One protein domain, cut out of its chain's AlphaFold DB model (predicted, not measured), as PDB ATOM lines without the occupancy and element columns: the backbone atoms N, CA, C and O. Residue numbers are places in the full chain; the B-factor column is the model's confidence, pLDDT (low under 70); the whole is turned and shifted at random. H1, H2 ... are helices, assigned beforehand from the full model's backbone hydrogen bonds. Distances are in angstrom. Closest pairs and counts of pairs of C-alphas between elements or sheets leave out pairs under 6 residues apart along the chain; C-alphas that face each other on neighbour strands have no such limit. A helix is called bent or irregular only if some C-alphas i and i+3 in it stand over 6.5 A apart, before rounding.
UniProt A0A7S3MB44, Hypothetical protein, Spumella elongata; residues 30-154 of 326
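AT A GLANCE: This is residues 30 to 154 of the 326 residues of the protein "Hypothetical protein" of Spumella elongata (UniProt A0A7S3MB44). Four helices, H2, H3, H6 and H8, stand in a row as one layer, and H4 and H7, side by side, make a second layer over the H6 and H8 part of it. H1 lies crosswise at the H2 end, loosely placed, and the short H5 packs where H3 and H6 begin; residues 44 to 50 stick out. The printed part has 125 residues with eight named helices, H1 to H8 in chain order, and no named strand: all helix. It is compact, with a radius of gyration of the C-alphas of 15.1 A and spans of 46 by 31 by 22 A.

HOW THE PARTS SIT: H1, residues 34 to 43, is close to but not clearly touching H2, residues 53 to 63; their closest C-alphas, of Ile 39 and Val 59, are 7.5 A apart. H2 and H3, residues 69 to 84, form a helical hairpin and only just touch, with 3 pairs of C-alphas within 8 A; the closest are those of Met 62 and Lys 72, 6.2 A. Their tilt of 35.1 degrees, opposite ways, is only just steep. H4, residues 91 to 100, is close to but not clearly touching H1, about perpendicular at 84 degrees, with C-alphas 35 and 100 closest at 6.5 A. H5, residues 102 to 105, touches H3 at residues 69 to 73 alone, Ala 73 and Tyr 104 being closest at 5.0 A. H6, residues 116 to 127, is the hub, touching H3, H4, H5 and H8. It runs the same way as H3 at a shallow tilt of 9 degrees, with C-alphas 77 and 120 closest at 5.8 A. H4 and H6 touch at Cys 98 and Arg 117, 6.0 A, at a shallow tilt of 24 degrees, opposite ways. H7, residues 135 to 140, touches H4 the same way at a shallow tilt of 4 degrees; C-alphas 95 and 137 are closest, 4.7 A. H8, residues 143 to 153, touches H6 at residues 117 to 122 alone, with a steep tilt of 38 degrees; Val 118 and Glu 145 are closest, 6.0 A. Every O i to N i+4 pair is within hydrogen-bond range in H1, H2, H3, H4, H7 and H8, and 6 of 8 are in H6; H5 is too short for such a pair.

IN THESE COORDINATES: H1 begins at C-alpha 34 (35.813, -33.604, 155.722). H3 is the longest helix, 22.5 A; H6 is 17.4 A, H2 15.5 A and H8 15.3 A. H6 is irregular, C-alphas 123 and 126 being 7.3 A apart. H8 ends at C-alpha 153 (53.084, -17.330, 138.223).

THE WHOLE: The two C-alphas farthest apart, of Glu 46 and Gly 154, are 47.6 A apart. The printed part has no cut, and no link is long. Mean pLDDT of the printed part is 84.1; residues 30 to 51 are under 70.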
ATOM      1  N   PRO A  30      36.574 -46.220 152.243       36.69
ATOM      2  CA  PRO A  30      35.272 -45.581 152.328       36.69
ATOM      3  C   PRO A  30      35.486 -44.078 152.489       36.69
ATOM      4  O   PRO A  30      36.425 -43.658 153.166       36.69
ATOM      5  N   ILE A  31      34.626 -43.307 151.826       44.81
ATOM      6  CA  ILE A  31      34.622 -41.847 151.794       44.81
ATOM      7  C   ILE A  31      34.851 -41.316 153.220       44.81
ATOM      8  O   ILE A  31      33.967 -41.361 154.070       44.81
ATOM      9  N   SER A  32      36.074 -40.869 153.484       42.38
ATOM     10  CA  SER A  32      36.554 -40.409 154.787       42.38
ATOM     11  C   SER A  32      37.263 -39.083 154.550       42.38
ATOM     12  O   SER A  32      38.475 -38.954 154.717       42.38
ATOM     13  N   GLY A  33      36.491 -38.101 154.093       54.41
ATOM     14  CA  GLY A  33      36.954 -36.745 153.847       54.41
ATOM     15  C   GLY A  33      36.020 -35.751 154.522       54.41
ATOM     16  O   GLY A  33      34.798 -35.923 154.503       54.41
ATOM     17  N   ALA A  34      36.581 -34.688 155.104       49.28
ATOM     18  CA  ALA A  34      35.813 -33.604 155.722       49.28
ATOM     19  C   ALA A  34      34.749 -33.024 154.767       49.28
ATOM     20  O   ALA A  34      33.665 -32.644 155.204       49.28
ATOM     21  N   LEU A  35      35.029 -33.028 153.457       53.69
ATOM     22  CA  LEU A  35      34.114 -32.567 152.415       53.69
ATOM     23  C   LEU A  35      32.855 -33.440 152.297       53.69
ATOM     24  O   LEU A  35      31.752 -32.913 152.194       53.69
ATOM     25  N   ALA A  36      32.995 -34.762 152.354       53.94
ATOM     26  CA  ALA A  36      31.855 -35.667 152.265       53.94
ATOM     27  C   ALA A  36      30.968 -35.605 153.511       53.94
ATOM     28  O   ALA A  36      29.748 -35.539 153.393       53.94
ATOM     29  N   HIS A  37      31.579 -35.522 154.697       54.59
ATOM     30  CA  HIS A  37      30.843 -35.299 155.939       54.59
ATOM     31  C   HIS A  37      30.125 -33.943 155.957       54.59
ATOM     32  O   HIS A  37      28.998 -33.860 156.436       54.59
ATOM     33  N   ALA A  38      30.739 -32.886 155.410       54.53
ATOM     34  CA  ALA A  38      30.098 -31.579 155.284       54.53
ATOM     35  C   ALA A  38      28.900 -31.617 154.320       54.53
ATOM     36  O   ALA A  38      27.858 -31.036 154.612       54.53
ATOM     37  N   ILE A  39      29.022 -32.330 153.198       57.22
ATOM     38  CA  ILE A  39      27.941 -32.500 152.220       57.22
ATOM     39  C   ILE A  39      26.769 -33.293 152.819       57.22
ATOM     40  O   ILE A  39      25.623 -32.856 152.691       57.22
ATOM     41  N   ASP A  40      27.040 -34.401 153.515       57.53
ATOM     42  CA  ASP A  40      26.007 -35.187 154.200       57.53
ATOM     43  C   ASP A  40      25.324 -34.379 155.312       57.53
ATOM     44  O   ASP A  40      24.100 -34.406 155.432       57.53
ATOM     45  N   ALA A  41      26.085 -33.587 156.074       59.25
ATOM     46  CA  ALA A  41      25.530 -32.696 157.089       59.25
ATOM     47  C   ALA A  41      24.622 -31.611 156.479       59.25
ATOM     48  O   ALA A  41      23.549 -31.340 157.013       59.25
ATOM     49  N   ILE A  42      25.002 -31.025 155.335       57.38
ATOM     50  CA  ILE A  42      24.184 -30.032 154.615       57.38
ATOM     51  C   ILE A  42      22.897 -30.666 154.070       57.38
ATOM     52  O   ILE A  42      21.837 -30.042 154.122       57.38
ATOM     53  N   ALA A  43      22.965 -31.907 153.581       54.59
ATOM     54  CA  ALA A  43      21.799 -32.648 153.105       54.59
ATOM     55  C   ALA A  43      20.817 -33.018 154.235       54.59
ATOM     56  O   ALA A  43      19.623 -33.167 153.976       54.59
ATOM     57  N   GLN A  44      21.308 -33.143 155.474       57.06
ATOM     58  CA  GLN A  44      20.531 -33.507 156.665       57.06
ATOM     59  C   GLN A  44      19.951 -32.309 157.442       57.06
ATOM     60  O   GLN A  44      19.194 -32.519 158.389       57.06
ATOM     61  N   LEU A  45      20.256 -31.058 157.069       53.50
ATOM     62  CA  LEU A  45      19.689 -29.876 157.732       53.50
ATOM     63  C   LEU A  45      18.167 -29.770 157.492       53.50
ATOM     64  O   LEU A  45      17.698 -29.452 156.393       53.50
ATOM     65  N   GLU A  46      17.391 -30.003 158.554       41.44
ATOM     66  CA  GLU A  46      15.935 -29.829 158.598       41.44
ATOM     67  C   GLU A  46      15.568 -28.351 158.370       41.44
ATOM     68  O   GLU A  46      15.809 -27.480 159.202       41.44
ATOM     69  N   GLY A  47      15.026 -28.058 157.188       52.22
ATOM     70  CA  GLY A  47      14.781 -26.696 156.697       52.22
ATOM     71  C   GLY A  47      14.976 -26.559 155.186       52.22
ATOM     72  O   GLY A  47      14.479 -25.610 154.587       52.22
ATOM     73  N   GLY A  48      15.623 -27.547 154.555       47.34
ATOM     74  CA  GLY A  48      15.609 -27.736 153.109       47.34
ATOM     75  C   GLY A  48      16.257 -26.582 152.356       47.34
ATOM     76  O   GLY A  48      15.587 -25.887 151.590       47.34
ATOM     77  N   ILE A  49      17.574 -26.413 152.505       52.38
ATOM     78  CA  ILE A  49      18.339 -25.706 151.476       52.38
ATOM     79  C   ILE A  49      18.104 -26.496 150.191       52.38
ATOM     80  O   ILE A  49      18.562 -27.628 150.035       52.38
ATOM     81  N   ARG A  50      17.290 -25.936 149.294       56.25
ATOM     82  CA  ARG A  50      16.969 -26.550 148.013       56.25
ATOM     83  C   ARG A  50      18.246 -26.481 147.186       56.25
ATOM     84  O   ARG A  50      18.459 -25.501 146.484       56.25
ATOM     85  N   LEU A  51      19.105 -27.494 147.335       61.03
ATOM     86  CA  LEU A  51      20.311 -27.641 146.527       61.03
ATOM     87  C   LEU A  51      19.880 -27.493 145.075       61.03
ATOM     88  O   LEU A  51      18.976 -28.218 144.623       61.03
ATOM     89  N   ASP A  52      20.476 -26.516 144.401       76.19
ATOM     90  CA  ASP A  52      20.241 -26.305 142.988       76.19
ATOM     91  C   ASP A  52      20.615 -27.578 142.212       76.19
ATOM     92  O   ASP A  52      21.261 -28.511 142.708       76.19
ATOM     93  N   GLU A  53      20.134 -27.669 140.977       77.44
ATOM     94  CA  GLU A  53      20.387 -28.848 140.151       77.44
ATOM     95  C   GLU A  53      21.893 -29.104 139.966       77.44
ATOM     96  O   GLU A  53      22.328 -30.252 139.856       77.44
ATOM     97  N   TYR A  54      22.697 -28.039 139.998       74.56
ATOM     98  CA  TYR A  54      24.145 -28.087 139.868       74.56
ATOM     99  C   TYR A  54      24.817 -28.798 141.053       74.56
ATOM    100  O   TYR A  54      25.560 -29.759 140.847       74.56
ATOM    101  N   MET A  55      24.505 -28.395 142.286       77.81
ATOM    102  CA  MET A  55      25.034 -28.991 143.511       77.81
ATOM    103  C   MET A  55      24.576 -30.437 143.664       77.81
ATOM    104  O   MET A  55      25.365 -31.287 144.059       77.81
ATOM    105  N   ARG A  56      23.339 -30.769 143.267       77.88
ATOM    106  CA  ARG A  56      22.886 -32.172 143.241       77.88
ATOM    107  C   ARG A  56      23.743 -33.028 142.315       77.88
ATOM    108  O   ARG A  56      24.194 -34.096 142.720       77.88
ATOM    109  N   ARG A  57      24.000 -32.556 141.089       80.50
ATOM    110  CA  ARG A  57      24.873 -33.261 140.136       80.50
ATOM    111  C   ARG A  57      26.288 -33.413 140.690       80.50
ATOM    112  O   ARG A  57      26.866 -34.484 140.547       80.50
ATOM    113  N   TYR A  58      26.819 -32.382 141.347       84.12
ATOM    114  CA  TYR A  58      28.125 -32.450 142.002       84.12
ATOM    115  C   TYR A  58      28.170 -33.537 143.082       84.12
ATOM    116  O   TYR A  58      29.030 -34.412 143.027       84.12
ATOM    117  N   VAL A  59      27.202 -33.555 144.004       82.88
ATOM    118  CA  VAL A  59      27.124 -34.575 145.062       82.88
ATOM    119  C   VAL A  59      27.033 -35.983 144.471       82.88
ATOM    120  O   VAL A  59      27.757 -36.874 144.911       82.88
ATOM    121  N   CYS A  60      26.226 -36.187 143.425       83.56
ATOM    122  CA  CYS A  60      26.161 -37.472 142.725       83.56
ATOM    123  C   CYS A  60      27.512 -37.883 142.115       83.56
ATOM    124  O   CYS A  60      27.874 -39.058 142.172       83.56
ATOM    125  N   VAL A  61      28.263 -36.931 141.547       86.94
ATOM    126  CA  VAL A  61      29.601 -37.194 140.996       86.94
ATOM    127  C   VAL A  61      30.576 -37.605 142.100       86.94
ATOM    128  O   VAL A  61      31.301 -38.586 141.943       86.94
ATOM    129  N   MET A  62      30.563 -36.900 143.231       86.19
ATOM    130  CA  MET A  62      31.466 -37.187 144.348       86.19
ATOM    131  C   MET A  62      31.152 -38.532 145.014       86.19
ATOM    132  O   MET A  62      32.075 -39.302 145.285       86.19
ATOM    133  N   ALA A  63      29.868 -38.855 145.194       85.62
ATOM    134  CA  ALA A  63      29.412 -40.099 145.815       85.62
ATOM    135  C   ALA A  63      29.614 -41.348 144.936       85.62
ATOM    136  O   ALA A  63      29.685 -42.462 145.449       85.62
ATOM    137  N   SER A  64      29.705 -41.193 143.612       88.75
ATOM    138  CA  SER A  64      29.855 -42.330 142.700       88.75
ATOM    139  C   SER A  64      31.254 -42.944 142.784       88.75
ATOM    140  O   SER A  64      32.255 -42.277 142.524       88.75
ATOM    141  N   SER A  65      31.342 -44.242 143.076       89.31
ATOM    142  CA  SER A  65      32.595 -45.010 143.017       89.31
ATOM    143  C   SER A  65      33.068 -45.281 141.585       89.31
ATOM    144  O   SER A  65      34.236 -45.578 141.371       89.31
ATOM    145  N   ASN A  66      32.173 -45.169 140.599       92.19
ATOM    146  CA  ASN A  66      32.453 -45.521 139.202       92.19
ATOM    147  C   ASN A  66      33.084 -44.372 138.400       92.19
ATOM    148  O   ASN A  66      33.392 -44.540 137.223       92.19
ATOM    149  N   ILE A  67      33.224 -43.188 139.000       92.75
ATOM    150  CA  ILE A  67      33.787 -42.012 138.337       92.75
ATOM    151  C   ILE A  67      35.273 -41.908 138.666       92.75
ATOM    152  O   ILE A  67      35.663 -41.970 139.831       92.75
ATOM    153  N   GLN A  68      36.082 -41.701 137.625       93.38
ATOM    154  CA  GLN A  68      37.527 -41.546 137.749       93.38
ATOM    155  C   GLN A  68      37.895 -40.371 138.678       93.38
ATOM    156  O   GLN A  68      37.268 -39.308 138.587       93.38
ATOM    157  N   PRO A  69      38.935 -40.509 139.523       92.44
ATOM    158  CA  PRO A  69      39.390 -39.445 140.421       92.44
ATOM    159  C   PRO A  69      39.677 -38.117 139.711       92.44
ATOM    160  O   PRO A  69      39.337 -37.060 140.232       92.44
ATOM    161  N   GLN A  70      40.221 -38.162 138.492       93.62
ATOM    162  CA  GLN A  70      40.503 -36.991 137.657       93.62
ATOM    163  C   GLN A  70      39.231 -36.199 137.342       93.62
ATOM    164  O   GLN A  70      39.219 -34.977 137.448       93.62
ATOM    165  N   ALA A  71      38.138 -36.886 136.998       92.56
ATOM    166  CA  ALA A  71      36.868 -36.234 136.696       92.56
ATOM    167  C   ALA A  71      36.251 -35.591 137.950       92.56
ATOM    168  O   ALA A  71      35.701 -34.492 137.871       92.56
ATOM    169  N   LYS A  72      36.385 -36.237 139.118       93.81
ATOM    170  CA  LYS A  72      35.974 -35.654 140.409       93.81
ATOM    171  C   LYS A  72      36.808 -34.420 140.764       93.81
ATOM    172  O   LYS A  72      36.254 -33.407 141.198       93.81
ATOM    173  N   ALA A  73      38.119 -34.490 140.542       94.69
ATOM    174  CA  ALA A  73      39.053 -33.401 140.789       94.69
ATOM    175  C   ALA A  73      38.753 -32.191 139.893       94.69
ATOM    176  O   ALA A  73      38.471 -31.112 140.411       94.69
ATOM    177  N   GLN A  74      38.688 -32.395 138.573       94.50
ATOM    178  CA  GLN A  74      38.315 -31.378 137.585       94.50
ATOM    179  C   GLN A  74      36.998 -30.697 137.965       94.50
ATOM    180  O   GLN A  74      36.911 -29.471 138.012       94.50
ATOM    181  N   ARG A  75      35.971 -31.487 138.305       93.06
ATOM    182  CA  ARG A  75      34.661 -30.937 138.648       93.06
ATOM    183  C   ARG A  75      34.677 -30.114 139.935       93.06
ATOM    184  O   ARG A  75      33.943 -29.134 140.045       93.06
ATOM    185  N   THR A  76      35.500 -30.510 140.901       92.50
ATOM    186  CA  THR A  76      35.691 -29.761 142.147       92.50
ATOM    187  C   THR A  76      36.415 -28.444 141.888       92.50
ATOM    188  O   THR A  76      35.973 -27.418 142.394       92.50
ATOM    189  N   VAL A  77      37.455 -28.436 141.044       95.12
ATOM    190  CA  VAL A  77      38.139 -27.198 140.636       95.12
ATOM    191  C   VAL A  77      37.169 -26.248 139.939       95.12
ATOM    192  O   VAL A  77      37.070 -25.102 140.355       95.12
ATOM    193  N   GLU A  78      36.393 -26.714 138.956       93.81
ATOM    194  CA  GLU A  78      35.382 -25.887 138.273       93.81
ATOM    195  C   GLU A  78      34.389 -25.261 139.256       93.81
ATOM    196  O   GLU A  78      34.063 -24.081 139.159       93.81
ATOM    197  N   LEU A  79      33.905 -26.050 140.219       91.25
ATOM    198  CA  LEU A  79      32.973 -25.572 141.233       91.25
ATOM    199  C   LEU A  79      33.606 -24.497 142.122       91.25
ATOM    200  O   LEU A  79      32.983 -23.460 142.338       91.25
ATOM    201  N   LEU A  80      34.822 -24.729 142.619       92.06
ATOM    202  CA  LEU A  80      35.523 -23.781 143.484       92.06
ATOM    203  C   LEU A  80      35.907 -22.505 142.729       92.06
ATOM    204  O   LEU A  80      35.672 -21.411 143.233       92.06
ATOM    205  N   VAL A  81      36.433 -22.625 141.509       94.31
ATOM    206  CA  VAL A  81      36.777 -21.472 140.672       94.31
ATOM    207  C   VAL A  81      35.536 -20.632 140.400       94.31
ATOM    208  O   VAL A  81      35.540 -19.453 140.723       94.31
ATOM    209  N   ASN A  82      34.434 -21.229 139.938       90.88
ATOM    210  CA  ASN A  82      33.192 -20.488 139.683       90.88
ATOM    211  C   ASN A  82      32.615 -19.839 140.951       90.88
ATOM    212  O   ASN A  82      32.038 -18.755 140.886       90.88
ATOM    213  N   ALA A  83      32.752 -20.492 142.110       88.06
ATOM    214  CA  ALA A  83      32.282 -19.938 143.375       88.06
ATOM    215  C   ALA A  83      33.089 -18.700 143.798       88.06
ATOM    216  O   ALA A  83      32.515 -17.755 144.341       88.06
ATOM    217  N   PHE A  84      34.400 -18.684 143.545       90.38
ATOM    218  CA  PHE A  84      35.304 -17.639 144.027       90.38
ATOM    219  C   PHE A  84      35.785 -16.649 142.953       90.38
ATOM    220  O   PHE A  84      36.366 -15.640 143.327       90.38
ATOM    221  N   GLU A  85      35.485 -16.852 141.665       87.75
ATOM    222  CA  GLU A  85      35.941 -16.005 140.541       87.75
ATOM    223  C   GLU A  85      35.628 -14.510 140.739       87.75
ATOM    224  O   GLU A  85      36.413 -13.643 140.362       87.75
ATOM    225  N   TYR A  86      34.492 -14.199 141.366       84.75
ATOM    226  CA  TYR A  86      34.044 -12.823 141.618       84.75
ATOM    227  C   TYR A  86      34.213 -12.386 143.078       84.75
ATOM    228  O   TYR A  86      33.647 -11.371 143.489       84.75
ATOM    229  N   HIS A  87      34.960 -13.151 143.875       87.44
ATOM    230  CA  HIS A  87      35.151 -12.903 145.297       87.44
ATOM    231  C   HIS A  87      36.620 -12.655 145.611       87.44
ATOM    232  O   HIS A  87      37.499 -13.423 145.238       87.44
ATOM    233  N   PHE A  88      36.875 -11.612 146.393       92.88
ATOM    234  CA  PHE A  88      38.180 -11.424 147.003       92.88
ATOM    235  C   PHE A  88      38.380 -12.437 148.126       92.88
ATOM    236  O   PHE A  88      37.538 -12.566 149.019       92.88
ATOM    237  N   ILE A  89      39.504 -13.145 148.084       91.25
ATOM    238  CA  ILE A  89      39.870 -14.143 149.083       91.25
ATOM    239  C   ILE A  89      41.220 -13.805 149.704       91.25
ATOM    240  O   ILE A  89      42.071 -13.179 149.079       91.25
ATOM    241  N   TYR A  90      41.425 -14.237 150.945       94.06
ATOM    242  CA  TYR A  90      42.746 -14.190 151.557       94.06
ATOM    243  C   TYR A  90      43.549 -15.439 151.181       94.06
ATOM    244  O   TYR A  90      42.976 -16.509 150.956       94.06
ATOM    245  N   ALA A  91      44.874 -15.350 151.202       95.38
ATOM    246  CA  ALA A  91      45.788 -16.464 150.990       95.38
ATOM    247  C   ALA A  91      45.474 -17.624 151.950       95.38
ATOM    248  O   ALA A  91      45.570 -18.790 151.575       95.38
ATOM    249  N   ARG A  92      45.001 -17.324 153.173       92.94
ATOM    250  CA  ARG A  92      44.579 -18.350 154.139       92.94
ATOM    251  C   ARG A  92      43.330 -19.089 153.674       92.94
ATOM    252  O   ARG A  92      43.223 -20.285 153.907       92.94
ATOM    253  N   HIS A  93      42.395 -18.408 153.014       93.69
ATOM    254  CA  HIS A  93      41.234 -19.076 152.430       93.69
ATOM    255  C   HIS A  93      41.668 -20.011 151.303       93.69
ATOM    256  O   HIS A  93      41.237 -21.157 151.286       93.69
ATOM    257  N   LEU A  94      42.559 -19.562 150.412       96.56
ATOM    258  CA  LEU A  94      43.071 -20.408 149.333       96.56
ATOM    259  C   LEU A  94      43.822 -21.635 149.870       96.56
ATOM    260  O   LEU A  94      43.622 -22.744 149.385       96.56
ATOM    261  N   GLU A  95      44.631 -21.462 150.914       96.12
ATOM    262  CA  GLU A  95      45.326 -22.568 151.574       96.12
ATOM    263  C   GLU A  95      44.353 -23.583 152.197       96.12
ATOM    264  O   GLU A  95      44.531 -24.788 152.011       96.12
ATOM    265  N   LEU A  96      43.282 -23.115 152.849       90.12
ATOM    266  CA  LEU A  96      42.218 -23.980 153.366       90.12
ATOM    267  C   LEU A  96      41.468 -24.706 152.245       90.12
ATOM    268  O   LEU A  96      41.104 -25.868 152.410       90.12
ATOM    269  N   LEU A  97      41.252 -24.064 151.092       92.00
ATOM    270  CA  LEU A  97      40.668 -24.731 149.924       92.00
ATOM    271  C   LEU A  97      41.571 -25.867 149.433       92.00
ATOM    272  O   LEU A  97      41.068 -26.950 149.142       92.00
ATOM    273  N   CYS A  98      42.892 -25.664 149.399       94.31
ATOM    274  CA  CYS A  98      43.845 -26.727 149.079       94.31
ATOM    275  C   CYS A  98      43.815 -27.876 150.100       94.31
ATOM    276  O   CYS A  98      43.958 -29.028 149.701       94.31
ATOM    277  N   GLU A  99      43.627 -27.579 151.390       89.62
ATOM    278  CA  GLU A  99      43.511 -28.582 152.459       89.62
ATOM    279  C   GLU A  99      42.201 -29.378 152.381       89.62
ATOM    280  O   GLU A  99      42.204 -30.599 152.500       89.62
ATOM    281  N   ILE A 100      41.073 -28.717 152.129       86.62
ATOM    282  CA  ILE A 100      39.781 -29.397 151.960       86.62
ATOM    283  C   ILE A 100      39.791 -30.258 150.691       86.62
ATOM    284  O   ILE A 100      39.190 -31.333 150.657       86.62
ATOM    285  N   PHE A 101      40.488 -29.798 149.653       88.69
ATOM    286  CA  PHE A 101      40.617 -30.488 148.376       88.69
ATOM    287  C   PHE A 101      41.749 -31.530 148.358       88.69
ATOM    288  O   PHE A 101      42.130 -31.988 147.286       88.69
ATOM    289  N   ASP A 102      42.294 -31.940 149.504       85.75
ATOM    290  CA  ASP A 102      43.486 -32.794 149.533       85.75
ATOM    291  C   ASP A 102      43.271 -34.162 148.855       85.75
ATOM    292  O   ASP A 102      44.104 -34.583 148.063       85.75
ATOM    293  N   GLU A 103      42.120 -34.810 149.064       85.44
ATOM    294  CA  GLU A 103      41.836 -36.170 148.559       85.44
ATOM    295  C   GLU A 103      41.941 -36.293 147.028       85.44
ATOM    296  O   GLU A 103      42.532 -37.239 146.509       85.44
ATOM    297  N   TYR A 104      41.380 -35.330 146.296       89.94
ATOM    298  CA  TYR A 104      41.331 -35.346 144.828       89.94
ATOM    299  C   TYR A 104      42.294 -34.342 144.199       89.94
ATOM    300  O   TYR A 104      42.649 -34.452 143.027       89.94
ATOM    301  N   GLY A 105      42.728 -33.349 144.964       90.81
ATOM    302  CA  GLY A 105      43.517 -32.244 144.465       90.81
ATOM    303  C   GLY A 105      44.965 -32.607 144.168       90.81
ATOM    304  O   GLY A 105      45.570 -31.952 143.323       90.81
ATOM    305  N   GLN A 106      45.516 -33.657 144.788       92.31
ATOM    306  CA  GLN A 106      46.867 -34.139 144.460       92.31
ATOM    307  C   GLN A 106      46.907 -34.973 143.170       92.31
ATOM    308  O   GLN A 106      47.987 -35.346 142.715       92.31
ATOM    309  N   VAL A 107      45.750 -35.285 142.572       93.81
ATOM    310  CA  VAL A 107      45.700 -36.048 141.324       93.81
ATOM    311  C   VAL A 107      46.419 -35.247 140.223       93.81
ATOM    312  O   VAL A 107      46.138 -34.054 140.060       93.81
ATOM    313  N   PRO A 108      47.344 -35.861 139.464       92.75
ATOM    314  CA  PRO A 108      48.011 -35.188 138.357       92.75
ATOM    315  C   PRO A 108      47.001 -34.731 137.300       92.75
ATOM    316  O   PRO A 108      46.170 -35.517 136.841       92.75
ATOM    317  N   CYS A 109      47.083 -33.461 136.901       88.62
ATOM    318  CA  CYS A 109      46.301 -32.930 135.785       88.62
ATOM    319  C   CYS A 109      46.997 -33.227 134.449       88.62
ATOM    320  O   CYS A 109      46.351 -33.518 133.446       88.62
ATOM    321  N   SER A 110      48.327 -33.159 134.436       80.81
ATOM    322  CA  SER A 110      49.180 -33.572 133.322       80.81
ATOM    323  C   SER A 110      50.568 -33.932 133.852       80.81
ATOM    324  O   SER A 110      50.881 -33.658 135.008       80.81
ATOM    325  N   GLU A 111      51.410 -34.503 132.995       71.44
ATOM    326  CA  GLU A 111      52.789 -34.864 133.342       71.44
ATOM    327  C   GLU A 111      53.632 -33.648 133.775       71.44
ATOM    328  O   GLU A 111      54.461 -33.759 134.673       71.44
ATOM    329  N   PHE A 112      53.385 -32.468 133.190       73.81
ATOM    330  CA  PHE A 112      54.269 -31.302 133.341       73.81
ATOM    331  C   PHE A 112      53.636 -30.088 134.034       73.81
ATOM    332  O   PHE A 112      54.362 -29.218 134.512       73.81
ATOM    333  N   PHE A 113      52.304 -29.996 134.102       78.00
ATOM    334  CA  PHE A 113      51.606 -28.803 134.614       78.00
ATOM    335  C   PHE A 113      51.052 -28.955 136.037       78.00
ATOM    336  O   PHE A 113      50.318 -28.086 136.511       78.00
ATOM    337  N   GLY A 114      51.452 -30.020 136.737       89.69
ATOM    338  CA  GLY A 114      51.150 -30.229 138.149       89.69
ATOM    339  C   GLY A 114      49.832 -30.962 138.401       89.69
ATOM    340  O   GLY A 114      49.354 -31.758 137.588       89.69
ATOM    341  N   THR A 115      49.261 -30.707 139.574       95.56
ATOM    342  CA  THR A 115      48.050 -31.358 140.091       95.56
ATOM    343  C   THR A 115      46.834 -30.434 139.992       95.56
ATOM    344  O   THR A 115      46.955 -29.248 139.679       95.56
ATOM    345  N   TYR A 116      45.644 -30.939 140.311       96.50
ATOM    346  CA  TYR A 116      44.447 -30.095 140.384       96.50
ATOM    347  C   TYR A 116      44.512 -29.027 141.494       96.50
ATOM    348  O   TYR A 116      43.870 -27.986 141.361       96.50
ATOM    349  N   ARG A 117      45.319 -29.210 142.553       95.88
ATOM    350  CA  ARG A 117      45.625 -28.131 143.516       95.88
ATOM    351  C   ARG A 117      46.396 -26.994 142.861       95.88
ATOM    352  O   ARG A 117      46.070 -25.840 143.110       95.88
ATOM    353  N   VAL A 118      47.379 -27.304 142.013       96.88
ATOM    354  CA  VAL A 118      48.118 -26.281 141.253       96.88
ATOM    355  C   VAL A 118      47.159 -25.504 140.358       96.88
ATOM    356  O   VAL A 118      47.216 -24.278 140.333       96.88
ATOM    357  N   GLU A 119      46.251 -26.198 139.669       96.38
ATOM    358  CA  GLU A 119      45.261 -25.546 138.807       96.38
ATOM    359  C   GLU A 119      44.333 -24.615 139.589       96.38
ATOM    360  O   GLU A 119      44.109 -23.478 139.174       96.38
ATOM    361  N   LEU A 120      43.856 -25.063 140.753       96.56
ATOM    362  CA  LEU A 120      43.044 -24.249 141.652       96.56
ATOM    363  C   LEU A 120      43.798 -22.996 142.123       96.56
ATOM    364  O   LEU A 120      43.259 -21.893 142.050       96.56
ATOM    365  N   VAL A 121      45.046 -23.161 142.575       97.56
ATOM    366  CA  VAL A 121      45.888 -22.060 143.064       97.56
ATOM    367  C   VAL A 121      46.134 -21.029 141.971       97.56
ATOM    368  O   VAL A 121      45.968 -19.838 142.212       97.56
ATOM    369  N   VAL A 122      46.500 -21.470 140.766       96.94
ATOM    370  CA  VAL A 122      46.774 -20.562 139.644       96.94
ATOM    371  C   VAL A 122      45.498 -19.860 139.179       96.94
ATOM    372  O   VAL A 122      45.531 -18.656 138.939       96.94
ATOM    373  N   SER A 123      44.373 -20.575 139.109       96.75
ATOM    374  CA  SER A 123      43.085 -20.002 138.690       96.75
ATOM    375  C   SER A 123      42.574 -18.939 139.661       96.75
ATOM    376  O   SER A 123      42.045 -17.915 139.238       96.75
ATOM    377  N   LEU A 124      42.754 -19.156 140.967       97.38
ATOM    378  CA  LEU A 124      42.292 -18.237 142.008       97.38
ATOM    379  C   LEU A 124      43.343 -17.206 142.435       97.38
ATOM    380  O   LEU A 124      43.026 -16.342 143.249       97.38
ATOM    381  N   TYR A 125      44.563 -17.245 141.889       97.31
ATOM    382  CA  TYR A 125      45.644 -16.332 142.277       97.31
ATOM    383  C   TYR A 125      45.235 -14.858 142.161       97.31
ATOM    384  O   TYR A 125      45.439 -14.085 143.092       97.31
ATOM    385  N   ALA A 126      44.577 -14.481 141.059       94.94
ATOM    386  CA  ALA A 126      44.119 -13.109 140.825       94.94
ATOM    387  C   ALA A 126      43.024 -12.641 141.806       94.94
ATOM    388  O   ALA A 126      42.767 -11.444 141.916       94.94
ATOM    389  N   CYS A 127      42.380 -13.572 142.514       95.38
ATOM    390  CA  CYS A 127      41.368 -13.276 143.526       95.38
ATOM    391  C   CYS A 127      41.983 -13.039 144.916       95.38
ATOM    392  O   CYS A 127      41.281 -12.593 145.828       95.38
ATOM    393  N   VAL A 128      43.272 -13.355 145.103       95.38
ATOM    394  CA  VAL A 128      43.960 -13.221 146.390       95.38
ATOM    395  C   VAL A 128      44.351 -11.766 146.634       95.38
ATOM    396  O   VAL A 128      45.101 -11.184 145.857       95.38
ATOM    397  N   VAL A 129      43.874 -11.186 147.738       93.38
ATOM    398  CA  VAL A 129      44.112  -9.763 148.052       93.38
ATOM    399  C   VAL A 129      45.312  -9.504 148.961       93.38
ATOM    400  O   VAL A 129      45.864  -8.413 148.940       93.38
ATOM    401  N   ASP A 130      45.742 -10.482 149.756       93.62
ATOM    402  CA  ASP A 130      46.874 -10.373 150.683       93.62
ATOM    403  C   ASP A 130      48.065 -11.218 150.205       93.62
ATOM    404  O   ASP A 130      48.599 -12.064 150.925       93.62
ATOM    405  N   LEU A 131      48.513 -10.971 148.970       93.31
ATOM    406  CA  LEU A 131      49.620 -11.699 148.327       93.31
ATOM    407  C   LEU A 131      50.911 -11.737 149.163       93.31
ATOM    408  O   LEU A 131      51.697 -12.674 149.055       93.31
ATOM    409  N   HIS A 132      51.110 -10.777 150.066       91.69
ATOM    410  CA  HIS A 132      52.227 -10.763 151.012       91.69
ATOM    411  C   HIS A 132      52.229 -11.927 152.025       91.69
ATOM    412  O   HIS A 132      53.236 -12.107 152.718       91.69
ATOM    413  N   ASN A 133      51.127 -12.678 152.136       93.31
ATOM    414  CA  ASN A 133      50.984 -13.888 152.953       93.31
ATOM    415  C   ASN A 133      50.942 -15.177 152.121       93.31
ATOM    416  O   ASN A 133      50.661 -16.246 152.667       93.31
ATOM    417  N   PHE A 134      51.197 -15.114 150.810       95.50
ATOM    418  CA  PHE A 134      51.057 -16.266 149.917       95.50
ATOM    419  C   PHE A 134      51.998 -17.434 150.269       95.50
ATOM    420  O   PHE A 134      51.751 -18.575 149.873       95.50
ATOM    421  N   GLU A 135      53.022 -17.211 151.101       92.38
ATOM    422  CA  GLU A 135      53.881 -18.278 151.617       92.38
ATOM    423  C   GLU A 135      53.118 -19.353 152.410       92.38
ATOM    424  O   GLU A 135      53.603 -20.479 152.529       92.38
ATOM    425  N   ILE A 136      51.933 -19.047 152.958       94.69
ATOM    426  CA  ILE A 136      51.083 -20.062 153.604       94.69
ATOM    427  C   ILE A 136      50.534 -21.066 152.588       94.69
ATOM    428  O   ILE A 136      50.527 -22.260 152.871       94.69
ATOM    429  N   VAL A 137      50.147 -20.598 151.395       96.50
ATOM    430  CA  VAL A 137      49.683 -21.454 150.295       96.50
ATOM    431  C   VAL A 137      50.847 -22.313 149.815       96.50
ATOM    432  O   VAL A 137      50.720 -23.531 149.730       96.50
ATOM    433  N   MET A 138      52.018 -21.704 149.600       95.50
ATOM    434  CA  MET A 138      53.219 -22.420 149.154       95.50
ATOM    435  C   MET A 138      53.645 -23.526 150.128       95.50
ATOM    436  O   MET A 138      54.043 -24.597 149.685       95.50
ATOM    437  N   ARG A 139      53.513 -23.310 151.446       93.06
ATOM    438  CA  ARG A 139      53.813 -24.325 152.474       93.06
ATOM    439  C   ARG A 139      52.863 -25.522 152.475       93.06
ATOM    440  O   ARG A 139      53.232 -26.567 153.003       93.06
ATOM    441  N   ARG A 140      51.653 -25.374 151.933       93.62
ATOM    442  CA  ARG A 140      50.679 -26.469 151.818       93.62
ATOM    443  C   ARG A 140      50.973 -27.385 150.631       93.62
ATOM    444  O   ARG A 140      50.594 -28.552 150.655       93.62
ATOM    445  N   LEU A 141      51.621 -26.855 149.599       94.06
ATOM    446  CA  LEU A 141      51.935 -27.583 148.379       94.06
ATOM    447  C   LEU A 141      53.154 -28.489 148.573       94.06
ATOM    448  O   LEU A 141      54.086 -28.178 149.315       94.06
ATOM    449  N   THR A 142      53.172 -29.611 147.858       92.25
ATOM    450  CA  THR A 142      54.387 -30.425 147.731       92.25
ATOM    451  C   THR A 142      55.474 -29.649 146.969       92.25
ATOM    452  O   THR A 142      55.149 -28.740 146.202       92.25
ATOM    453  N   PRO A 143      56.768 -30.007 147.092       90.94
ATOM    454  CA  PRO A 143      57.837 -29.320 146.361       90.94
ATOM    455  C   PRO A 143      57.631 -29.296 144.839       90.94
ATOM    456  O   PRO A 143      57.927 -28.295 144.189       90.94
ATOM    457  N   PHE A 144      57.079 -30.377 144.277       90.19
ATOM    458  CA  PHE A 144      56.732 -30.453 142.857       90.19
ATOM    459  C   PHE A 144      55.632 -29.448 142.489       90.19
ATOM    460  O   PHE A 144      55.807 -28.649 141.572       90.19
ATOM    461  N   GLU A 145      54.529 -29.425 143.242       94.62
ATOM    462  CA  GLU A 145      53.423 -28.487 143.019       94.62
ATOM    463  C   GLU A 145      53.854 -27.028 143.201       94.62
ATOM    464  O   GLU A 145      53.517 -26.184 142.373       94.62
ATOM    465  N   ALA A 146      54.637 -26.734 144.242       94.56
ATOM    466  CA  ALA A 146      55.219 -25.415 144.468       94.56
ATOM    467  C   ALA A 146      56.074 -24.977 143.268       94.56
ATOM    468  O   ALA A 146      55.930 -23.852 142.789       94.56
ATOM    469  N   GLY A 147      56.895 -25.881 142.723       92.06
ATOM    470  CA  GLY A 147      57.658 -25.649 141.496       92.06
ATOM    471  C   GLY A 147      56.771 -25.345 140.284       92.06
ATOM    472  O   GLY A 147      57.058 -24.408 139.537       92.06
ATOM    473  N   CYS A 148      55.660 -26.068 140.105       94.12
ATOM    474  CA  CYS A 148      54.690 -25.788 139.042       94.12
ATOM    475  C   CYS A 148      54.021 -24.415 139.214       94.12
ATOM    476  O   CYS A 148      53.875 -23.686 138.233       94.12
ATOM    477  N   VAL A 149      53.647 -24.038 140.441       96.00
ATOM    478  CA  VAL A 149      53.076 -22.714 140.742       96.00
ATOM    479  C   VAL A 149      54.086 -21.607 140.436       96.00
ATOM    480  O   VAL A 149      53.743 -20.658 139.735       96.00
ATOM    481  N   ILE A 150      55.344 -21.756 140.865       94.12
ATOM    482  CA  ILE A 150      56.431 -20.812 140.557       94.12
ATOM    483  C   ILE A 150      56.638 -20.688 139.045       94.12
ATOM    484  O   ILE A 150      56.758 -19.581 138.535       94.12
ATOM    485  N   CYS A 151      56.634 -21.799 138.307       91.81
ATOM    486  CA  CYS A 151      56.797 -21.790 136.851       91.81
ATOM    487  C   CYS A 151      55.658 -21.044 136.129       91.81
ATOM    488  O   CYS A 151      55.885 -20.426 135.090       91.81
ATOM    489  N   ARG A 152      54.433 -21.099 136.670       93.25
ATOM    490  CA  ARG A 152      53.233 -20.506 136.056       93.25
ATOM    491  C   ARG A 152      53.001 -19.050 136.454       93.25
ATOM    492  O   ARG A 152      52.531 -18.279 135.624       93.25
ATOM    493  N   LEU A 153      53.302 -18.683 137.699       94.75
ATOM    494  CA  LEU A 153      53.084 -17.330 138.223       94.75
ATOM    495  C   LEU A 153      54.347 -16.462 138.172       94.75
ATOM    496  O   LEU A 153      54.255 -15.244 138.053       94.75
ATOM    497  N   GLY A 154      55.527 -17.075 138.222       93.00
ATOM    498  CA  GLY A 154      56.803 -16.374 138.300       93.00
ATOM    499  C   GLY A 154      57.165 -15.971 139.727       93.00
ATOM    500  O   GLY A 154      56.322 -15.789 140.608       93.00
TER     501      GLY A 154